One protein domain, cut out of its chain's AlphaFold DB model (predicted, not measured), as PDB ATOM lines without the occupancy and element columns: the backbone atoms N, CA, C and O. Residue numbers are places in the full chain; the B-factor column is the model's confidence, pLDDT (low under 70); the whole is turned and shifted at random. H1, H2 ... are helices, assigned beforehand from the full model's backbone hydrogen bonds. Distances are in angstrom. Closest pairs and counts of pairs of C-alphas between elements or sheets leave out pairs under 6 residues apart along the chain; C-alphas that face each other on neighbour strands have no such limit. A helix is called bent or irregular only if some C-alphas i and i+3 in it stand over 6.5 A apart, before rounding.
ATOM      1  N   LYS A   2     -13.024  34.528 -14.022       54.41
ATOM      2  CA  LYS A   2     -14.449  34.158 -14.206       54.41
ATOM      3  C   LYS A   2     -15.227  34.993 -15.249       54.41
ATOM      4  O   LYS A   2     -16.179  34.487 -15.831       54.41
ATOM      5  N   ASP A   3     -14.808  36.232 -15.523       58.88
ATOM      6  CA  ASP A   3     -15.443  37.082 -16.551       58.88
ATOM      7  C   ASP A   3     -14.949  36.790 -17.973       58.88
ATOM      8  O   ASP A   3     -15.707  36.906 -18.935       58.88
ATOM      9  N   SER A   4     -13.713  36.302 -18.121       62.84
ATOM     10  CA  SER A   4     -13.159  35.913 -19.424       62.84
ATOM     11  C   SER A   4     -13.911  34.714 -20.020       62.84
ATOM     12  O   SER A   4     -14.268  34.737 -21.198       62.84
ATOM     13  N   SER A   5     -14.265  33.720 -19.196       69.94
ATOM     14  CA  SER A   5     -15.026  32.550 -19.655       69.94
ATOM     15  C   SER A   5     -16.464  32.889 -20.061       69.94
ATOM     16  O   SER A   5     -17.041  32.206 -20.905       69.94
ATOM     17  N   ARG A   6     -17.056  33.942 -19.480       72.25
ATOM     18  CA  ARG A   6     -18.423  34.398 -19.788       72.25
ATOM     19  C   ARG A   6     -18.491  35.126 -21.129       72.25
ATOM     20  O   ARG A   6     -19.410  34.868 -21.902       72.25
ATOM     21  N   ASN A   7     -17.504  35.970 -21.424       81.19
ATOM     22  CA  ASN A   7     -17.423  36.692 -22.698       81.19
ATOM     23  C   ASN A   7     -17.165  35.743 -23.874       81.19
ATOM     24  O   ASN A   7     -17.768  35.900 -24.934       81.19
ATOM     25  N   TRP A   8     -16.323  34.731 -23.647       85.94
ATOM     26  CA  TRP A   8     -16.049  33.650 -24.595       85.94
ATOM     27  C   TRP A   8     -17.325  32.913 -25.024       85.94
ATOM     28  O   TRP A   8     -17.527  32.707 -26.215       85.94
ATOM     29  N   GLN A   9     -18.217  32.576 -24.086       88.94
ATOM     30  CA  GLN A   9     -19.467  31.868 -24.401       88.94
ATOM     31  C   GLN A   9     -20.332  32.648 -25.399       88.94
ATOM     32  O   GLN A   9     -20.804  32.080 -26.378       88.94
ATOM     33  N   ILE A  10     -20.500  33.957 -25.180       89.69
ATOM     34  CA  ILE A  10     -21.287  34.824 -26.070       89.69
ATOM     35  C   ILE A  10     -20.625  34.905 -27.452       89.69
ATOM     36  O   ILE A  10     -21.306  34.790 -28.468       89.69
ATOM     37  N   SER A  11     -19.295  35.042 -27.501       90.81
ATOM     38  CA  SER A  11     -18.540  35.058 -28.758       90.81
ATOM     39  C   SER A  11     -18.689  33.758 -29.544       90.81
ATOM     40  O   SER A  11     -18.870  33.813 -30.755       90.81
ATOM     41  N   VAL A  12     -18.657  32.604 -28.873       92.50
ATOM     42  CA  VAL A  12     -18.874  31.301 -29.518       92.50
ATOM     43  C   VAL A  12     -20.282  31.210 -30.087       92.50
ATOM     44  O   VAL A  12     -20.423  30.850 -31.246       92.50
ATOM     45  N   ILE A  13     -21.313  31.585 -29.323       93.62
ATOM     46  CA  ILE A  13     -22.703  31.522 -29.798       93.62
ATOM     47  C   ILE A  13     -22.901  32.415 -31.032       93.62
ATOM     48  O   ILE A  13     -23.473  31.968 -32.024       93.62
ATOM     49  N   LEU A  14     -22.391  33.652 -30.999       92.69
ATOM     50  CA  LEU A  14     -22.471  34.570 -32.139       92.69
ATOM     51  C   LEU A  14     -21.673  34.062 -33.349       92.69
ATOM     52  O   LEU A  14     -22.140  34.168 -34.479       92.69
ATOM     53  N   CYS A  15     -20.497  33.474 -33.124       94.06
ATOM     54  CA  CYS A  15     -19.705  32.863 -34.187       94.06
ATOM     55  C   CYS A  15     -20.453  31.686 -34.831       94.06
ATOM     56  O   CYS A  15     -20.579  31.633 -36.052       94.06
ATOM     57  N   THR A  16     -21.029  30.790 -34.024       93.25
ATOM     58  CA  THR A  16     -21.842  29.667 -34.507       93.25
ATOM     59  C   THR A  16     -23.040  30.151 -35.318       93.25
ATOM     60  O   THR A  16     -23.330  29.576 -36.364       93.25
ATOM     61  N   ALA A  17     -23.700  31.235 -34.897       93.12
ATOM     62  CA  ALA A  17     -24.794  31.831 -35.658       93.12
ATOM     63  C   ALA A  17     -24.341  32.296 -37.056       93.12
ATOM     64  O   ALA A  17     -25.029  32.020 -38.038       93.12
ATOM     65  N   CYS A  18     -23.170  32.936 -37.167       91.81
ATOM     66  CA  CYS A  18     -22.585  33.306 -38.461       91.81
ATOM     67  C   CYS A  18     -22.256  32.081 -39.323       91.81
ATOM     68  O   CYS A  18     -22.565  32.060 -40.513       91.81
ATOM     69  N   VAL A  19     -21.625  31.065 -38.729       92.62
ATOM     70  CA  VAL A  19     -21.208  29.841 -39.431       92.62
ATOM     71  C   VAL A  19     -22.411  29.048 -39.934       92.62
ATOM     72  O   VAL A  19     -22.304  28.396 -40.963       92.62
ATOM     73  N   LEU A  20     -23.562  29.129 -39.262       90.69
ATOM     74  CA  LEU A  20     -24.766  28.412 -39.674       90.69
ATOM     75  C   LEU A  20     -25.294  28.863 -41.042       90.69
ATOM     76  O   LEU A  20     -25.765  28.034 -41.809       90.69
ATOM     77  N   THR A  21     -25.237  30.163 -41.344       85.50
ATOM     78  CA  THR A  21     -25.820  30.737 -42.574       85.50
ATOM     79  C   THR A  21     -24.780  30.995 -43.663       85.50
ATOM     80  O   THR A  21     -25.105  31.006 -44.846       85.50
ATOM     81  N   PHE A  22     -23.507  31.155 -43.285       88.62
ATOM     82  CA  PHE A  22     -22.415  31.441 -44.214       88.62
ATOM     83  C   PHE A  22     -22.238  30.426 -45.366       88.62
ATOM     84  O   PHE A  22     -22.135  30.876 -46.509       88.62
ATOM     85  N   PRO A  23     -22.210  29.093 -45.145       87.25
ATOM     86  CA  PRO A  23     -21.979  28.137 -46.226       87.25
ATOM     87  C   PRO A  23     -23.100  28.156 -47.268       87.25
ATOM     88  O   PRO A  23     -22.814  27.959 -48.444       87.25
ATOM     89  N   PHE A  24     -24.338  28.456 -46.864       85.12
ATOM     90  CA  PHE A  24     -25.464  28.601 -47.787       85.12
ATOM     91  C   PHE A  24     -25.265  29.805 -48.706       85.12
ATOM     92  O   PHE A  24     -25.299  29.646 -49.919       85.12
ATOM     93  N   ASN A  25     -24.931  30.972 -48.149       87.00
ATOM     94  CA  ASN A  25     -24.631  32.161 -48.951       87.00
ATOM     95  C   ASN A  25     -23.482  31.934 -49.939       87.00
ATOM     96  O   ASN A  25     -23.557  32.370 -51.085       87.00
ATOM     97  N   VAL A  26     -22.410  31.263 -49.505       88.12
ATOM     98  CA  VAL A  26     -21.255  30.977 -50.367       88.12
ATOM     99  C   VAL A  26     -21.619  29.991 -51.477       88.12
ATOM    100  O   VAL A  26     -21.230  30.212 -52.622       88.12
ATOM    101  N   ALA A  27     -22.362  28.928 -51.159       85.56
ATOM    102  CA  ALA A  27     -22.810  27.948 -52.142       85.56
ATOM    103  C   ALA A  27     -23.727  28.588 -53.193       85.56
ATOM    104  O   ALA A  27     -23.478  28.440 -54.386       85.56
ATOM    105  N   GLU A  28     -24.717  29.365 -52.753       83.12
ATOM    106  CA  GLU A  28     -25.668  30.067 -53.618       83.12
ATOM    107  C   GLU A  28     -24.957  31.048 -54.560       83.12
ATOM    108  O   GLU A  28     -25.154  31.016 -55.772       83.12
ATOM    109  N   LEU A  29     -24.054  31.880 -54.022       85.62
ATOM    110  CA  LEU A  29     -23.269  32.819 -54.825       85.62
ATOM    111  C   LEU A  29     -22.369  32.092 -55.826       85.62
ATOM    112  O   LEU A  29     -22.258  32.522 -56.972       85.62
ATOM    113  N   TYR A  30     -21.730  30.992 -55.421       86.38
ATOM    114  CA  TYR A  30     -20.898  30.194 -56.320       86.38
ATOM    115  C   TYR A  30     -21.711  29.619 -57.485       86.38
ATOM    116  O   TYR A  30     -21.276  29.704 -58.635       86.38
ATOM    117  N   ILE A  31     -22.889  29.060 -57.197       83.38
ATOM    118  CA  ILE A  31     -23.795  28.510 -58.210       83.38
ATOM    119  C   ILE A  31     -24.267  29.625 -59.146       83.38
ATOM    120  O   ILE A  31     -24.152  29.470 -60.361       83.38
ATOM    121  N   TYR A  32     -24.675  30.774 -58.604       82.81
ATOM    122  CA  TYR A  32     -25.087  31.932 -59.393       82.81
ATOM    123  C   TYR A  32     -23.980  32.411 -60.344       82.81
ATOM    124  O   TYR A  32     -24.216  32.570 -61.540       82.81
ATOM    125  N   PHE A  33     -22.743  32.572 -59.860       85.00
ATOM    126  CA  PHE A  33     -21.627  33.004 -60.709       85.00
ATOM    127  C   PHE A  33     -21.226  31.970 -61.766       85.00
ATOM    128  O   PHE A  33     -20.725  32.346 -62.825       85.00
ATOM    129  N   LYS A  34     -21.402  30.675 -61.484       85.31
ATOM    130  CA  LYS A  34     -20.973  29.599 -62.382       85.31
ATOM    131  C   LYS A  34     -22.028  29.216 -63.416       85.31
ATOM    132  O   LYS A  34     -21.670  28.924 -64.554       85.31
ATOM    133  N   PHE A  35     -23.294  29.179 -63.019       81.81
ATOM    134  CA  PHE A  35     -24.395  28.650 -63.824       81.81
ATOM    135  C   PHE A  35     -25.449  29.705 -64.180       81.81
ATOM    136  O   PHE A  35     -26.308  29.430 -65.011       81.81
ATOM    137  N   GLY A  36     -25.389  30.908 -63.593       78.31
ATOM    138  CA  GLY A  36     -26.336  31.996 -63.869       78.31
ATOM    139  C   GLY A  36     -27.751  31.748 -63.344       78.31
ATOM    140  O   GLY A  36     -28.662  32.489 -63.694       78.31
ATOM    141  N   VAL A  37     -27.938  30.710 -62.530       73.25
ATOM    142  CA  VAL A  37     -29.224  30.296 -61.961       73.25
ATOM    143  C   VAL A  37     -29.106  30.168 -60.450       73.25
ATOM    144  O   VAL A  37     -28.009  29.986 -59.920       73.25
ATOM    145  N   PHE A  38     -30.238  30.239 -59.763       71.44
ATOM    146  CA  PHE A  38     -30.327  29.951 -58.339       71.44
ATOM    147  C   PHE A  38     -30.996  28.594 -58.107       71.44
ATOM    148  O   PHE A  38     -31.934  28.237 -58.822       71.44
ATOM    149  N   GLU A  39     -30.546  27.839 -57.104       68.75
ATOM    150  CA  GLU A  39     -31.056  26.487 -56.862       68.75
ATOM    151  C   GLU A  39     -32.076  26.453 -55.711       68.75
ATOM    152  O   GLU A  39     -31.704  26.656 -54.555       68.75
ATOM    153  N   PRO A  40     -33.353  26.093 -55.966       65.25
ATOM    154  CA  PRO A  40     -34.418  26.115 -54.955       65.25
ATOM    155  C   PRO A  40     -34.173  25.170 -53.762       65.25
ATOM    156  O   PRO A  40     -34.674  25.406 -52.662       65.25
ATOM    157  N   TYR A  41     -33.388  24.103 -53.945       62.12
ATOM    158  CA  TYR A  41     -33.098  23.121 -52.892       62.12
ATOM    159  C   TYR A  41     -32.251  23.694 -51.752       62.12
ATOM    160  O   TYR A  41     -32.452  23.329 -50.589       62.12
ATOM    161  N   THR A  42     -31.346  24.622 -52.064       68.19
ATOM    162  CA  THR A  42     -30.491  25.297 -51.082       68.19
ATOM    163  C   THR A  42     -31.340  26.104 -50.095       68.19
ATOM    164  O   THR A  42     -31.071  26.096 -48.894       68.19
ATOM    165  N   TYR A  43     -32.447  26.690 -50.564       68.69
ATOM    166  CA  TYR A  43     -33.363  27.511 -49.768       68.69
ATOM    167  C   TYR A  43     -34.205  26.727 -48.764       68.69
ATOM    168  O   TYR A  43     -34.368  27.177 -47.628       68.69
ATOM    169  N   ILE A  44     -34.711  25.549 -49.149       76.31
ATOM    170  CA  ILE A  44     -35.532  24.704 -48.261       76.31
ATOM    171  C   ILE A  44     -34.755  24.367 -46.985       76.31
ATOM    172  O   ILE A  44     -35.309  24.400 -45.886       76.31
ATOM    173  N   MET A  45     -33.458  24.092 -47.128       75.88
ATOM    174  CA  MET A  45     -32.575  23.837 -45.995       75.88
ATOM    175  C   MET A  45     -32.129  25.138 -45.329       75.88
ATOM    176  O   MET A  45     -32.064  25.202 -44.106       75.88
ATOM    177  N   ALA A  46     -31.858  26.199 -46.084       79.44
ATOM    178  CA  ALA A  46     -31.307  27.415 -45.507       79.44
ATOM    179  C   ALA A  46     -32.305  28.208 -44.638       79.44
ATOM    180  O   ALA A  46     -31.879  28.849 -43.680       79.44
ATOM    181  N   ILE A  47     -33.618  28.136 -44.890       83.06
ATOM    182  CA  ILE A  47     -34.649  28.791 -44.056       83.06
ATOM    183  C   ILE A  47     -34.601  28.325 -42.584       83.06
ATOM    184  O   ILE A  47     -34.471  29.183 -41.701       83.06
ATOM    185  N   PRO A  48     -34.664  27.015 -42.256       87.81
ATOM    186  CA  PRO A  48     -34.574  26.566 -40.867       87.81
ATOM    187  C   PRO A  48     -33.213  26.881 -40.232       87.81
ATOM    188  O   PRO A  48     -33.172  27.220 -39.048       87.81
ATOM    189  N   PHE A  49     -32.111  26.862 -40.994       87.56
ATOM    190  CA  PHE A  49     -30.807  27.307 -40.483       87.56
ATOM    191  C   PHE A  49     -30.771  28.821 -40.215       87.56
ATOM    192  O   PHE A  49     -30.236  29.248 -39.193       87.56
ATOM    193  N   GLY A  50     -31.400  29.642 -41.057       87.56
ATOM    194  CA  GLY A  50     -31.588  31.071 -40.809       87.56
ATOM    195  C   GLY A  50     -32.381  31.329 -39.524       87.56
ATOM    196  O   GLY A  50     -31.963  32.128 -38.686       87.56
ATOM    197  N   GLY A  51     -33.469  30.582 -39.312       90.31
ATOM    198  CA  GLY A  51     -34.260  30.636 -38.080       90.31
ATOM    199  C   GLY A  51     -33.469  30.213 -36.836       90.31
ATOM    200  O   GLY A  51     -33.473  30.916 -35.825       90.31
ATOM    201  N   ALA A  52     -32.727  29.106 -36.910       92.69
ATOM    202  CA  ALA A  52     -31.867  28.652 -35.817       92.69
ATOM    203  C   ALA A  52     -30.753  29.668 -35.501       92.69
ATOM    204  O   ALA A  52     -30.491  29.966 -34.335       92.69
ATOM    205  N   SER A  53     -30.141  30.254 -36.532       93.56
ATOM    206  CA  SER A  53     -29.143  31.318 -36.398       93.56
ATOM    207  C   SER A  53     -29.717  32.552 -35.692       93.56
ATOM    208  O   SER A  53     -29.106  33.074 -34.758       93.56
ATOM    209  N   PHE A  54     -30.937  32.962 -36.047       93.62
ATOM    210  CA  PHE A  54     -31.643  34.056 -35.380       93.62
ATOM    211  C   PHE A  54     -31.870  33.785 -33.883       93.62
ATOM    212  O   PHE A  54     -31.590  34.646 -33.046       93.62
ATOM    213  N   LEU A  55     -32.306  32.572 -33.524       94.94
ATOM    214  CA  LEU A  55     -32.496  32.167 -32.125       94.94
ATOM    215  C   LEU A  55     -31.183  32.170 -31.330       94.94
ATOM    216  O   LEU A  55     -31.163  32.592 -30.169       94.94
ATOM    217  N   LEU A  56     -30.071  31.754 -31.944       94.06
ATOM    218  CA  LEU A  56     -28.746  31.824 -31.324       94.06
ATOM    219  C   LEU A  56     -28.337  33.273 -31.043       94.06
ATOM    220  O   LEU A  56     -27.865  33.566 -29.942       94.06
ATOM    221  N   VAL A  57     -28.572  34.194 -31.984       94.81
ATOM    222  CA  VAL A  57     -28.295  35.623 -31.773       94.81
ATOM    223  C   VAL A  57     -29.163  36.198 -30.658       94.81
ATOM    224  O   VAL A  57     -28.627  36.863 -29.770       94.81
ATOM    225  N   GLN A  58     -30.465  35.897 -30.626       94.00
ATOM    226  CA  GLN A  58     -31.333  36.343 -29.530       94.00
ATOM    227  C   GLN A  58     -30.853  35.825 -28.173       94.00
ATOM    228  O   GLN A  58     -30.791  36.581 -27.203       94.00
ATOM    229  N   THR A  59     -30.440  34.560 -28.117       92.25
ATOM    230  CA  THR A  59     -29.911  33.939 -26.898       92.25
ATOM    231  C   THR A  59     -28.603  34.605 -26.461       92.25
ATOM    232  O   THR A  59     -28.439  34.937 -25.286       92.25
ATOM    233  N   ALA A  60     -27.684  34.868 -27.395       92.19
ATOM    234  CA  ALA A  60     -26.429  35.562 -27.116       92.19
ATOM    235  C   ALA A  60     -26.662  36.981 -26.579       92.19
ATOM    236  O   ALA A  60     -26.051  37.368 -25.582       92.19
ATOM    237  N   VAL A  61     -27.575  37.734 -27.200       91.31
ATOM    238  CA  VAL A  61     -27.945  39.089 -26.770       91.31
ATOM    239  C   VAL A  61     -28.601  39.060 -25.388       91.31
ATOM    240  O   VAL A  61     -28.198  39.828 -24.513       91.31
ATOM    241  N   ALA A  62     -29.539  38.143 -25.142       91.62
ATOM    242  CA  ALA A  62     -30.197  37.996 -23.845       91.62
ATOM    243  C   ALA A  62     -29.194  37.681 -22.722       91.62
ATOM    244  O   ALA A  62     -29.220  38.320 -21.667       91.62
ATOM    245  N   ILE A  63     -28.256  36.755 -22.958       89.44
ATOM    246  CA  ILE A  63     -27.188  36.422 -22.002       89.44
ATOM    247  C   ILE A  63     -26.285  37.635 -21.755       89.44
ATOM    248  O   ILE A  63     -25.928  37.913 -20.606       89.44
ATOM    249  N   ALA A  64     -25.911  38.357 -22.813       89.06
ATOM    250  CA  ALA A  64     -25.027  39.510 -22.712       89.06
ATOM    251  C   ALA A  64     -25.667  40.666 -21.925       89.06
ATOM    252  O   ALA A  64     -24.997  41.259 -21.075       89.06
ATOM    253  N   LEU A  65     -26.958  40.939 -22.149       89.19
ATOM    254  CA  LEU A  65     -27.728  41.941 -21.408       89.19
ATOM    255  C   LEU A  65     -27.908  41.543 -19.940       89.19
ATOM    256  O   LEU A  65     -27.600  42.340 -19.054       89.19
ATOM    257  N   TYR A  66     -28.324  40.299 -19.671       90.12
ATOM    258  CA  TYR A  66     -28.522  39.795 -18.307       90.12
ATOM    259  C   TYR A  66     -27.235  39.847 -17.475       90.12
ATOM    260  O   TYR A  66     -27.259  40.168 -16.289       90.12
ATOM    261  N   ARG A  67     -26.086  39.557 -18.097       86.38
ATOM    262  CA  ARG A  67     -24.781  39.524 -17.418       86.38
ATOM    263  C   ARG A  67     -23.987  40.832 -17.518       86.38
ATOM    264  O   ARG A  67     -22.869  40.857 -17.011       86.38
ATOM    265  N   ARG A  68     -24.512  41.887 -18.164       83.44
ATOM    266  CA  ARG A  68     -23.774  43.129 -18.505       83.44
ATOM    267  C   ARG A  68     -22.385  42.854 -19.112       83.44
ATOM    268  O   ARG A  68     -21.408  43.532 -18.812       83.44
ATOM    269  N   ALA A  69     -22.302  41.843 -19.971       82.25
ATOM    270  CA  ALA A  69     -21.047  41.303 -20.498       82.25
ATOM    271  C   ALA A  69     -20.788  41.716 -21.962       82.25
ATOM    272  O   ALA A  69     -20.095  41.016 -22.697       82.25
ATOM    273  N   TRP A  70     -21.382  42.830 -22.405       86.19
ATOM    274  CA  TRP A  70     -21.274  43.287 -23.788       86.19
ATOM    275  C   TRP A  70     -19.904  43.911 -24.062       86.19
ATOM    276  O   TRP A  70     -19.519  44.887 -23.419       86.19
ATOM    277  N   ILE A  71     -19.186  43.375 -25.049       88.06
ATOM    278  CA  ILE A  71     -17.886  43.900 -25.487       88.06
ATOM    279  C   ILE A  71     -17.894  44.232 -26.979       88.06
ATOM    280  O   ILE A  71     -18.695  43.709 -27.752       88.06
ATOM    281  N   ARG A  72     -16.942  45.067 -27.409       87.94
ATOM    282  CA  ARG A  72     -16.806  45.511 -28.808       87.94
ATOM    283  C   ARG A  72     -16.752  44.348 -29.809       87.94
ATOM    284  O   ARG A  72     -17.300  44.453 -30.901       87.94
ATOM    285  N   THR A  73     -16.143  43.226 -29.428       86.88
ATOM    286  CA  THR A  73     -16.063  42.014 -30.255       86.88
ATOM    287  C   THR A  73     -17.441  41.406 -30.542       86.88
ATOM    288  O   THR A  73     -17.670  40.924 -31.647       86.88
ATOM    289  N   HIS A  74     -18.388  41.455 -29.597       91.50
ATOM    290  CA  HIS A  74     -19.756  40.968 -29.820       91.50
ATOM    291  C   HIS A  74     -20.488  41.825 -30.854       91.50
ATOM    292  O   HIS A  74     -21.141  41.274 -31.734       91.50
ATOM    293  N   SER A  75     -20.298  43.149 -30.820       90.62
ATOM    294  CA  SER A  75     -20.822  44.054 -31.853       90.62
ATOM    295  C   SER A  75     -20.268  43.735 -33.244       90.62
ATOM    296  O   SER A  75     -21.012  43.799 -34.215       90.62
ATOM    297  N   MET A  76     -18.985  43.367 -33.352       91.69
ATOM    298  CA  MET A  76     -18.388  42.956 -34.630       91.69
ATOM    299  C   MET A  76     -19.027  41.672 -35.168       91.69
ATOM    300  O   MET A  76     -19.389  41.627 -36.341       91.69
ATOM    301  N   PHE A  77     -19.223  40.654 -34.323       90.19
ATOM    302  CA  PHE A  77     -19.914  39.432 -34.740       90.19
ATOM    303  C   PHE A  77     -21.373  39.687 -35.117       90.19
ATOM    304  O   PHE A  77     -21.837  39.153 -36.117       90.19
ATOM    305  N   LEU A  78     -22.082  40.530 -34.361       92.31
ATOM    306  CA  LEU A  78     -23.459  40.896 -34.676       92.31
ATOM    307  C   LEU A  78     -23.549  41.625 -36.025       92.31
ATOM    308  O   LEU A  78     -24.440  41.346 -36.817       92.31
ATOM    309  N   PHE A  79     -22.605  42.522 -36.311       94.38
ATOM    310  CA  PHE A  79     -22.533  43.218 -37.595       94.38
ATOM    311  C   PHE A  79     -22.239  42.261 -38.758       94.38
ATOM    312  O   PHE A  79     -22.903  42.325 -39.789       94.38
ATOM    313  N   LEU A  80     -21.298  41.327 -38.581       92.81
ATOM    314  CA  LEU A  80     -21.032  40.278 -39.571       92.81
ATOM    315  C   LEU A  80     -22.262  39.396 -39.804       92.81
ATOM    316  O   LEU A  80     -22.582  39.086 -40.949       92.81
ATOM    317  N   TRP A  81     -22.970  39.030 -38.737       94.56
ATOM    318  CA  TRP A  81     -24.218  38.282 -38.830       94.56
ATOM    319  C   TRP A  81     -25.303  39.071 -39.578       94.56
ATOM    320  O   TRP A  81     -25.972  38.507 -40.437       94.56
ATOM    321  N   LEU A  82     -25.431  40.380 -39.332       93.69
ATOM    322  CA  LEU A  82     -26.363  41.249 -40.057       93.69
ATOM    323  C   LEU A  82     -26.049  41.309 -41.556       93.69
ATOM    324  O   LEU A  82     -26.962  41.233 -42.373       93.69
ATOM    325  N   ILE A  83     -24.774  41.403 -41.938       93.69
ATOM    326  CA  ILE A  83     -24.379  41.327 -43.354       93.69
ATOM    327  C   ILE A  83     -24.771  39.966 -43.933       93.69
ATOM    328  O   ILE A  83     -25.379  39.895 -44.997       93.69
ATOM    329  N   ASN A  84     -24.461  38.890 -43.212       89.81
ATOM    330  CA  ASN A  84     -24.727  37.518 -43.628       89.81
ATOM    331  C   ASN A  84     -26.234  37.273 -43.840       89.81
ATOM    332  O   ASN A  84     -26.630  36.770 -44.889       89.81
ATOM    333  N   ILE A  85     -27.091  37.718 -42.915       89.88
ATOM    334  CA  ILE A  85     -28.546  37.580 -43.058       89.88
ATOM    335  C   ILE A  85     -29.123  38.510 -44.133       89.88
ATOM    336  O   ILE A  85     -30.104  38.158 -44.779       89.88
ATOM    337  N   SER A  86     -28.501  39.671 -44.371       90.38
ATOM    338  CA  SER A  86     -28.914  40.587 -45.441       90.38
ATOM    339  C   SER A  86     -28.645  39.978 -46.813       90.38
ATOM    340  O   SER A  86     -29.535  39.961 -47.656       90.38
ATOM    341  N   VAL A  87     -27.446  39.417 -47.020       88.69
ATOM    342  CA  VAL A  87     -27.110  38.668 -48.240       88.69
ATOM    343  C   VAL A  87     -28.067  37.493 -48.409       88.69
ATOM    344  O   VAL A  87     -28.641  37.330 -49.478       88.69
ATOM    345  N   PHE A  88     -28.312  36.741 -47.336       86.25
ATOM    346  CA  PHE A  88     -29.241  35.617 -47.355       86.25
ATOM    347  C   PHE A  88     -30.662  36.031 -47.772       86.25
ATOM    348  O   PHE A  88     -31.268  35.406 -48.640       86.25
ATOM    349  N   GLY A  89     -31.179  37.130 -47.216       83.94
ATOM    350  CA  GLY A  89     -32.487  37.678 -47.578       83.94
ATOM    351  C   GLY A  89     -32.557  38.162 -49.028       83.94
ATOM    352  O   GLY A  89     -33.557  37.918 -49.698       83.94
ATOM    353  N   VAL A  90     -31.492  38.793 -49.534       86.69
ATOM    354  CA  VAL A  90     -31.399  39.204 -50.946       86.69
ATOM    355  C   VAL A  90     -31.423  37.987 -51.868       86.69
ATOM    356  O   VAL A  90     -32.168  37.999 -52.843       86.69
ATOM    357  N   LEU A  91     -30.670  36.935 -51.535       82.12
ATOM    358  CA  LEU A  91     -30.629  35.690 -52.306       82.12
ATOM    359  C   LEU A  91     -31.993  34.980 -52.318       82.12
ATOM    360  O   LEU A  91     -32.383  34.425 -53.342       82.12
ATOM    361  N   ILE A  92     -32.737  34.993 -51.208       78.12
ATOM    362  CA  ILE A  92     -34.117  34.469 -51.167       78.12
ATOM    363  C   ILE A  92     -35.049  35.320 -52.029       78.12
ATOM    364  O   ILE A  92     -35.888  34.806 -52.764       78.12
ATOM    365  N   TRP A  93     -34.936  36.642 -51.938       78.94
ATOM    366  CA  TRP A  93     -35.819  37.535 -52.676       78.94
ATOM    367  C   TRP A  93     -35.614  37.427 -54.189       78.94
ATOM    368  O   TRP A  93     -36.586  37.416 -54.941       78.94
ATOM    369  N   SER A  94     -34.363  37.307 -54.644       74.12
ATOM    370  CA  SER A  94     -34.035  37.186 -56.068       74.12
ATOM    371  C   SER A  94     -34.529  35.889 -56.710       74.12
ATOM    372  O   SER A  94     -34.594  35.820 -57.931       74.12
ATOM    373  N   THR A  95     -34.897  34.884 -55.916       68.06
ATOM    374  CA  THR A  95     -35.388  33.583 -56.401       68.06
ATOM    375  C   THR A  95     -36.887  33.394 -56.334       68.06
ATOM    376  O   THR A  95     -37.433  32.550 -57.042       68.06
TER     377      THR A  95
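This is residues 2 to 95 of the 101 residues of an uncharacterized protein of Pseudomonas fluorescens (UniProt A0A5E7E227). Three long helices run back and forth side by side to make a slim rod, with H1 bent and making the long axis. H2 folds back along H1, and H3 folds back again next to both, so that seen along the rod the three make a triangle, not a row. The printed part has 94 residues with three named helices, in the order H1, H2, H3, and no named strand; the class is all helix. With a radius of gyration of the C-alphas of 15.1 A the whole is only just loose, close to compact, and its C-alphas span 51 by 20 by 17 A.

Begin at Lys 2, where H1, residues 2 to 35, starts. By its hydrogen bonds it was assigned as one helix, but it is bent: C-alphas 20 and 23 are 7.1 A apart. Read it as two arms, H1a with residues 2 to 20 and H1b with residues 23 to 35, whose lines stand at a shallow tilt of 28 degrees. Together with H2, residues 40 to 66, and H3, residues 72 to 95, these arms form a bundle, a group of helices packed alongside one another, and the packing is mostly aligned. Look first at H1a and H2: they touch, with the C-alphas of Ala 17 and Ser 53 the closest at 4.4 A, and they run opposite ways at a shallow tilt of 17 degrees. H1a also touches H3, with its residues 10 to 18 alone and residues 73 to 84 of H3; the closest C-alphas, those of Cys 18 and Trp 81, are 5.3 A apart. These two run the same way at a shallow tilt of 13 degrees. Further along, H1b touches H3 with residues 24 to 28 alone, against residues 84 to 91 of H3, at a steep tilt of 41 degrees and running the same way; the closest C-alphas are those of Asn 25 and Phe 88, 6.0 A apart. H1b and H2 form a helical hairpin but only just touch, with 3 pairs of C-alphas within 8 A, the closest being those of Phe 24 and Ala 46 at 6.4 A. They run opposite ways at a shallow tilt of 32 degrees, only just short of steep. H2 and H3 form a second helical hairpin; they touch at the C-alphas of Tyr 43 and Ile 92, their closest at 7.1 A, and run opposite ways at a shallow tilt of 25 degrees. In the backbone, every O i to N i+4 pair is within hydrogen-bond range in H1b, while H1a has 13 of 15, H2 19 of 23 and H3 19 of 20.

Find C-alpha 2 at (-14.449, 34.158, -14.206); from there H1a runs 28.1 A to C-alpha 20. H1b then covers 17.8 A from C-alpha 23 to C-alpha 35 at (-24.395, 28.650, -63.824). H2 runs 39.6 A from C-alpha 40 to C-alpha 66, with a kink of 31 degrees near residue 47; it is neither bent nor irregular, but only just, with C-alphas 45 and 48 at 6.1 A. H3 runs 35.3 A from C-alpha 72 to C-alpha 95 at (-35.388, 33.583, -56.401).

The outline is a rod, and the two C-alphas farthest apart, those of Lys 2 and Gly 36, are 51.1 A from each other. The printed part has no cut. The links from H1 to H2, with 4 residues, and from H2 to H3, with 5, are both tight. The mean pLDDT of the printed part is 85.1; look for values under 70 at residues 2 to 5, residues 39 to 43 and residue 95.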